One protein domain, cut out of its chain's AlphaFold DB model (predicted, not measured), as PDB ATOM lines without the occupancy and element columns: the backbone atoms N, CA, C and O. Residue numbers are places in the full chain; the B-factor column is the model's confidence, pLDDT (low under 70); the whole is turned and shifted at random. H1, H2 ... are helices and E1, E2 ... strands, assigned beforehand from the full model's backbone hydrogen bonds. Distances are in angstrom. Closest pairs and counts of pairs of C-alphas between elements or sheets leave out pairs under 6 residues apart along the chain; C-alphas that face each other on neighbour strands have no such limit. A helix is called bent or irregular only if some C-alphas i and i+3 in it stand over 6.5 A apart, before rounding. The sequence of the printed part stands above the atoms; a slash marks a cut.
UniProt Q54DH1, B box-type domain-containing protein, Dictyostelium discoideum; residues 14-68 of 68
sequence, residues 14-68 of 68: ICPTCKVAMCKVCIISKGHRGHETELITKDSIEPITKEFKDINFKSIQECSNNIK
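What this domain is: This is residues 14 to 68 of the 68 residues of the protein "B box-type domain-containing protein" of Dictyostelium discoideum (UniProt Q54DH1). Look first for one long helix, H2, which sticks out as an arm from a small head of loops that holds the short strand E1 and the short helix H1; residues 53 to 68, of which 53 to 65 belong to H2, stand free. The printed part has 55 residues, with one named strand and two named helices in the order E1, H1, H2 along the chain; the class is mostly helix, with 28 helix and 3 strand residues among the 31 in named elements. The whole is only just extended, close to loose, with a radius of gyration of the C-alphas of 15.2 A and spans of 48 by 25 by 14 A.

How they stand to each other: Start at H2, residues 42 to 65; it is apart from E1, residues 20 to 22, and from H1, residues 24 to 27. E1 and H1 meet only through their tight link, and E1 pairs with no named strand. In H2, 18 of 20 O i to N i+4 pairs are within hydrogen-bond range; H1 is too short for such a pair.

Where its parts are: Find C-alpha 42 at (-16.255, -9.862, 40.944); from there H2 runs 34.0 A to C-alpha 65 at (10.843, -12.050, 20.459). It is only just irregular: C-alphas 44 and 47 are 6.9 A apart. E1 measures 6.3 A and H1 5.6 A.

The domain as a whole: The farthest C-alphas, of Ile 28 and Lys 68, are 48.1 A apart. The H1 to H2 link is long, 14 residues. The printed part has no cut; residue 68 alone is under 70 in pLDDT.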
ATOM      1  N   ILE A  14     -12.961   0.116  44.544       94.92
ATOM      2  CA  ILE A  14     -12.019   0.180  43.440       94.92
ATOM      3  C   ILE A  14     -12.179   1.530  42.751       94.92
ATOM      4  O   ILE A  14     -13.284   2.066  42.684       94.92
ATOM      5  N   CYS A  15     -11.071   2.110  42.302       94.22
ATOM      6  CA  CYS A  15     -11.087   3.241  41.380       94.22
ATOM      7  C   CYS A  15     -10.863   2.684  39.971       94.22
ATOM      8  O   CYS A  15      -9.724   2.310  39.682       94.22
ATOM      9  N   PRO A  16     -11.881   2.616  39.096       93.31
ATOM     10  CA  PRO A  16     -11.712   2.104  37.735       93.31
ATOM     11  C   PRO A  16     -10.720   2.936  36.915       93.31
ATOM     12  O   PRO A  16      -9.906   2.382  36.183       93.31
ATOM     13  N   THR A  17     -10.708   4.260  37.112       93.02
ATOM     14  CA  THR A  17      -9.772   5.182  36.449       93.02
ATOM     15  C   THR A  17      -8.316   4.882  36.807       93.02
ATOM     16  O   THR A  17      -7.464   4.791  35.928       93.02
ATOM     17  N   CYS A  18      -8.019   4.714  38.099       92.64
ATOM     18  CA  CYS A  18      -6.661   4.436  38.574       92.64
ATOM     19  C   CYS A  18      -6.309   2.945  38.582       92.64
ATOM     20  O   CYS A  18      -5.144   2.614  38.772       92.64
ATOM     21  N   LYS A  19      -7.294   2.055  38.419       93.28
ATOM     22  CA  LYS A  19      -7.158   0.590  38.480       93.28
ATOM     23  C   LYS A  19      -6.562   0.094  39.803       93.28
ATOM     24  O   LYS A  19      -5.777  -0.848  39.830       93.28
ATOM     25  N   VAL A  20      -6.954   0.723  40.916       91.86
ATOM     26  CA  VAL A  20      -6.465   0.388  42.267       91.86
ATOM     27  C   VAL A  20      -7.597   0.125  43.252       91.86
ATOM     28  O   VAL A  20      -8.630   0.799  43.241       91.86
ATOM     29  N   ALA A  21      -7.373  -0.833  44.151       92.74
ATOM     30  CA  ALA A  21      -8.228  -1.045  45.309       92.74
ATOM     31  C   ALA A  21      -8.001   0.063  46.350       92.74
ATOM     32  O   ALA A  21      -6.876   0.476  46.625       92.74
ATOM     33  N   MET A  22      -9.082   0.519  46.971       93.45
ATOM     34  CA  MET A  22      -9.112   1.655  47.882       93.45
ATOM     35  C   MET A  22      -9.870   1.336  49.170       93.45
ATOM     36  O   MET A  22     -10.863   0.598  49.198       93.45
ATOM     37  N   CYS A  23      -9.398   1.921  50.267       94.22
ATOM     38  CA  CYS A  23     -10.178   2.032  51.493       94.22
ATOM     39  C   CYS A  23     -10.906   3.385  51.549       94.22
ATOM     40  O   CYS A  23     -10.644   4.268  50.734       94.22
ATOM     41  N   LYS A  24     -11.781   3.585  52.544       90.16
ATOM     42  CA  LYS A  24     -12.546   4.838  52.695       90.16
ATOM     43  C   LYS A  24     -11.678   6.102  52.806       90.16
ATOM     44  O   LYS A  24     -12.108   7.167  52.386       90.16
ATOM     45  N   VAL A  25     -10.461   5.981  53.342       91.71
ATOM     46  CA  VAL A  25      -9.522   7.107  53.488       91.71
ATOM     47  C   VAL A  25      -8.791   7.403  52.172       91.71
ATOM     48  O   VAL A  25      -8.521   8.557  51.862       91.71
ATOM     49  N   CYS A  26      -8.551   6.396  51.326       92.17
ATOM     50  CA  CYS A  26      -7.958   6.612  50.002       92.17
ATOM     51  C   CYS A  26      -8.837   7.501  49.105       92.17
ATOM     52  O   CYS A  26      -8.296   8.275  48.324       92.17
ATOM     53  N   ILE A  27     -10.167   7.445  49.250       87.33
ATOM     54  CA  ILE A  27     -11.111   8.262  48.462       87.33
ATOM     55  C   ILE A  27     -10.839   9.762  48.643       87.33
ATOM     56  O   ILE A  27     -10.880  10.530  47.686       87.33
ATOM     57  N   ILE A  28     -10.553  10.182  49.879       85.82
ATOM     58  CA  ILE A  28     -10.309  11.592  50.213       85.82
ATOM     59  C   ILE A  28      -8.863  12.027  49.931       85.82
ATOM     60  O   ILE A  28      -8.534  13.204  50.085       85.82
ATOM     61  N   SER A  29      -7.993  11.100  49.517       83.79
ATOM     62  CA  SER A  29      -6.612  11.416  49.152       83.79
ATOM     63  C   SER A  29      -6.552  12.220  47.848       83.79
ATOM     64  O   SER A  29      -7.384  12.058  46.953       83.79
ATOM     65  N   LYS A  30      -5.536  13.081  47.710       80.48
ATOM     66  CA  LYS A  30      -5.379  13.953  46.530       80.48
ATOM     67  C   LYS A  30      -5.304  13.183  45.203       80.48
ATOM     68  O   LYS A  30      -5.692  13.742  44.188       80.48
ATOM     69  N   GLY A  31      -4.834  11.932  45.210       83.65
ATOM     70  CA  GLY A  31      -4.662  11.120  43.998       83.65
ATOM     71  C   GLY A  31      -5.941  10.482  43.443       83.65
ATOM     72  O   GLY A  31      -5.949  10.077  42.287       83.65
ATOM     73  N   HIS A  32      -7.014  10.394  44.238       86.40
ATOM     74  CA  HIS A  32      -8.276   9.753  43.826       86.40
ATOM     75  C   HIS A  32      -9.499  10.661  43.967       86.40
ATOM     76  O   HIS A  32     -10.616  10.267  43.629       86.40
ATOM     77  N   ARG A  33      -9.307  11.882  44.476       86.34
ATOM     78  CA  ARG A  33     -10.393  12.836  44.678       86.34
ATOM     79  C   ARG A  33     -11.055  13.169  43.340       86.34
ATOM     80  O   ARG A  33     -10.415  13.718  42.453       86.34
ATOM     81  N   GLY A  34     -12.355  12.896  43.244       89.52
ATOM     82  CA  GLY A  34     -13.160  13.184  42.055       89.52
ATOM     83  C   GLY A  34     -13.195  12.060  41.019       89.52
ATOM     84  O   GLY A  34     -13.915  12.193  40.038       89.52
ATOM     85  N   HIS A  35     -12.470  10.958  41.228       93.14
ATOM     86  CA  HIS A  35     -12.658   9.762  40.412       93.14
ATOM     87  C   HIS A  35     -13.903   8.999  40.855       93.14
ATOM     88  O   HIS A  35     -14.268   9.006  42.034       93.14
ATOM     89  N   GLU A  36     -14.519   8.297  39.909       92.37
ATOM     90  CA  GLU A  36     -15.568   7.337  40.217       92.37
ATOM     91  C   GLU A  36     -15.010   6.196  41.074       92.37
ATOM     92  O   GLU A  36     -13.847   5.784  40.953       92.37
ATOM     93  N   THR A  37     -15.854   5.704  41.976       92.84
ATOM     94  CA  THR A  37     -15.510   4.615  42.885       92.84
ATOM     95  C   THR A  37     -16.625   3.593  42.905       92.84
ATOM     96  O   THR A  37     -17.787   3.957  43.086       92.84
ATOM     97  N   GLU A  38     -16.262   2.323  42.818       94.66
ATOM     98  CA  GLU A  38     -17.201   1.205  42.857       94.66
ATOM     99  C   GLU A  38     -16.893   0.295  44.044       94.66
ATOM    100  O   GLU A  38     -15.770   0.284  44.550       94.66
ATOM    101  N   LEU A  39     -17.872  -0.486  44.500       95.68
ATOM    102  CA  LEU A  39     -17.616  -1.560  45.459       95.68
ATOM    103  C   LEU A  39     -16.794  -2.664  44.799       95.68
ATOM    104  O   LEU A  39     -17.057  -3.030  43.661       95.68
ATOM    105  N   ILE A  40     -15.850  -3.243  45.545       94.54
ATOM    106  CA  ILE A  40     -15.113  -4.423  45.083       94.54
ATOM    107  C   ILE A  40     -16.087  -5.602  45.007       94.54
ATOM    108  O   ILE A  40     -16.406  -6.242  46.011       94.54
ATOM    109  N   THR A  41     -16.527  -5.895  43.795       95.53
ATOM    110  CA  THR A  41     -17.261  -7.100  43.405       95.53
ATOM    111  C   THR A  41     -16.475  -7.840  42.330       95.53
ATOM    112  O   THR A  41     -15.567  -7.267  41.724       95.53
ATOM    113  N   LYS A  42     -16.831  -9.102  42.063       94.70
ATOM    114  CA  LYS A  42     -16.255  -9.862  40.944       94.70
ATOM    115  C   LYS A  42     -16.364  -9.080  39.625       94.70
ATOM    116  O   LYS A  42     -15.366  -8.938  38.927       94.70
ATOM    117  N   ASP A  43     -17.534  -8.511  39.361       95.64
ATOM    118  CA  ASP A  43     -17.828  -7.797  38.117       95.64
ATOM    119  C   ASP A  43     -16.980  -6.523  37.970       95.64
ATOM    120  O   ASP A  43     -16.473  -6.245  36.888       95.64
ATOM    121  N   SER A  44     -16.737  -5.794  39.067       94.03
ATOM    122  CA  SER A  44     -15.897  -4.582  39.045       94.03
ATOM    123  C   SER A  44     -14.403  -4.872  38.813       94.03
ATOM    124  O   SER A  44     -13.684  -4.051  38.244       94.03
ATOM    125  N   ILE A  45     -13.902  -6.040  39.245       94.33
ATOM    126  CA  ILE A  45     -12.469  -6.385  39.151       94.33
ATOM    127  C   ILE A  45     -12.120  -7.130  37.863       94.33
ATOM    128  O   ILE A  45     -10.962  -7.129  37.441       94.33
ATOM    129  N   GLU A  46     -13.090  -7.796  37.240       95.58
ATOM    130  CA  GLU A  46     -12.883  -8.596  36.035       95.58
ATOM    131  C   GLU A  46     -12.288  -7.795  34.861       95.58
ATOM    132  O   GLU A  46     -11.252  -8.225  34.344       95.58
ATOM    133  N   PRO A  47     -12.812  -6.614  34.473       94.75
ATOM    134  CA  PRO A  47     -12.218  -5.840  33.382       94.75
ATOM    135  C   PRO A  47     -10.785  -5.385  33.698       94.75
ATOM    136  O   PRO A  47      -9.911  -5.470  32.840       94.75
ATOM    137  N   ILE A  48     -10.517  -4.982  34.944       93.83
ATOM    138  CA  ILE A  48      -9.199  -4.500  35.384       93.83
ATOM    139  C   ILE A  48      -8.169  -5.636  35.375       93.83
ATOM    140  O   ILE A  48      -7.046  -5.475  34.900       93.83
ATOM    141  N   THR A  49      -8.550  -6.809  35.880       93.63
ATOM    142  CA  THR A  49      -7.663  -7.980  35.903       93.63
ATOM    143  C   THR A  49      -7.425  -8.552  34.511       93.63
ATOM    144  O   THR A  49      -6.310  -8.996  34.228       93.63
ATOM    145  N   LYS A  50      -8.433  -8.522  33.632       95.95
ATOM    146  CA  LYS A  50      -8.279  -8.890  32.223       95.95
ATOM    147  C   LYS A  50      -7.292  -7.962  31.523       95.95
ATOM    148  O   LYS A  50      -6.328  -8.447  30.944       95.95
ATOM    149  N   GLU A  51      -7.469  -6.650  31.656       95.27
ATOM    150  CA  GLU A  51      -6.564  -5.678  31.045       95.27
ATOM    151  C   GLU A  51      -5.119  -5.844  31.540       95.27
ATOM    152  O   GLU A  51      -4.186  -5.884  30.738       95.27
ATOM    153  N   PHE A  52      -4.926  -6.013  32.853       94.27
ATOM    154  CA  PHE A  52      -3.604  -6.277  33.419       94.27
ATOM    155  C   PHE A  52      -2.959  -7.522  32.796       94.27
ATOM    156  O   PHE A  52      -1.779  -7.491  32.442       94.27
ATOM    157  N   LYS A  53      -3.712  -8.618  32.642       95.45
ATOM    158  CA  LYS A  53      -3.207  -9.838  31.994       95.45
ATOM    159  C   LYS A  53      -2.833  -9.589  30.537       95.45
ATOM    160  O   LYS A  53      -1.740  -9.983  30.144       95.45
ATOM    161  N   ASP A  54      -3.695  -8.924  29.775       96.19
ATOM    162  CA  ASP A  54      -3.484  -8.671  28.346       96.19
ATOM    163  C   ASP A  54      -2.226  -7.817  28.109       96.19
ATOM    164  O   ASP A  54      -1.392  -8.160  27.266       96.19
ATOM    165  N   ILE A  55      -2.032  -6.757  28.906       94.86
ATOM    166  CA  ILE A  55      -0.839  -5.897  28.842       94.86
ATOM    167  C   ILE A  55       0.425  -6.696  29.168       94.86
ATOM    168  O   ILE A  55       1.371  -6.702  28.382       94.86
ATOM    169  N   ASN A  56       0.448  -7.398  30.304       94.92
ATOM    170  CA  ASN A  56       1.651  -8.113  30.733       94.92
ATOM    171  C   ASN A  56       1.990  -9.289  29.812       94.92
ATOM    172  O   ASN A  56       3.163  -9.535  29.539       94.92
ATOM    173  N   PHE A  57       0.985 -10.003  29.302       95.49
ATOM    174  CA  PHE A  57       1.208 -11.088  28.352       95.49
ATOM    175  C   PHE A  57       1.839 -10.569  27.059       95.49
ATOM    176  O   PHE A  57       2.827 -11.137  26.593       95.49
ATOM    177  N   LYS A  58       1.338  -9.445  26.531       95.10
ATOM    178  CA  LYS A  58       1.935  -8.779  25.371       95.10
ATOM    179  C   LYS A  58       3.388  -8.369  25.637       95.10
ATOM    180  O   LYS A  58       4.256  -8.688  24.828       95.10
ATOM    181  N   SER A  59       3.675  -7.742  26.780       95.15
ATOM    182  CA  SER A  59       5.050  -7.368  27.149       95.15
ATOM    183  C   SER A  59       5.985  -8.580  27.226       95.15
ATOM    184  O   SER A  59       7.106  -8.524  26.727       95.15
ATOM    185  N   ILE A  60       5.526  -9.707  27.779       95.17
ATOM    186  CA  ILE A  60       6.309 -10.953  27.823       95.17
ATOM    187  C   ILE A  60       6.584 -11.489  26.409       95.17
ATOM    188  O   ILE A  60       7.702 -11.926  26.129       95.17
ATOM    189  N   GLN A  61       5.599 -11.454  25.506       94.48
ATOM    190  CA  GLN A  61       5.787 -11.876  24.112       94.48
ATOM    191  C   GLN A  61       6.814 -11.002  23.382       94.48
ATOM    192  O   GLN A  61       7.672 -11.531  22.675       94.48
ATOM    193  N   GLU A  62       6.764  -9.685  23.582       95.23
ATOM    194  CA  GLU A  62       7.744  -8.744  23.029       95.23
ATOM    195  C   GLU A  62       9.154  -9.024  23.565       95.23
ATOM    196  O   GLU A  62      10.094  -9.149  22.779       95.23
ATOM    197  N   CYS A  63       9.305  -9.224  24.881       94.97
ATOM    198  CA  CYS A  63      10.582  -9.624  25.477       94.97
ATOM    199  C   CYS A  63      11.107 -10.944  24.891       94.97
ATOM    200  O   CYS A  63      12.294 -11.047  24.600       94.97
ATOM    201  N   SER A  64      10.236 -11.934  24.681       93.34
ATOM    202  CA  SER A  64      10.605 -13.236  24.107       93.34
ATOM    203  C   SER A  64      11.082 -13.127  22.654       93.34
ATOM    204  O   SER A  64      12.053 -13.777  22.269       93.34
ATOM    205  N   ASN A  65      10.445 -12.273  21.850       93.07
ATOM    206  CA  ASN A  65      10.843 -12.050  20.459       93.07
ATOM    207  C   ASN A  65      12.184 -11.315  20.338       93.07
ATOM    208  O   ASN A  65      12.919 -11.589  19.399       93.07
ATOM    209  N   ASN A  66      12.521 -10.440  21.289       90.24
ATOM    210  CA  ASN A  66      13.791  -9.702  21.302       90.24
ATOM    211  C   ASN A  66      14.992 -10.529  21.802       90.24
ATOM    212  O   ASN A  66      16.120 -10.046  21.763       90.24
ATOM    213  N   ILE A  67      14.759 -11.742  22.314       87.28
ATOM    214  CA  ILE A  67      15.822 -12.676  22.724       87.28
ATOM    215  C   ILE A  67      16.247 -13.592  21.554       87.28
ATOM    216  O   ILE A  67      17.281 -14.254  21.651       87.28
ATOM    217  N   LYS A  68      15.480 -13.639  20.455       67.05
ATOM    218  CA  LYS A  68      15.797 -14.428  19.250       67.05
ATOM    219  C   LYS A  68      16.633 -13.635  18.255       67.05
ATOM    220  O   LYS A  68      17.490 -14.282  17.616       67.05
TER     221      LYS A  68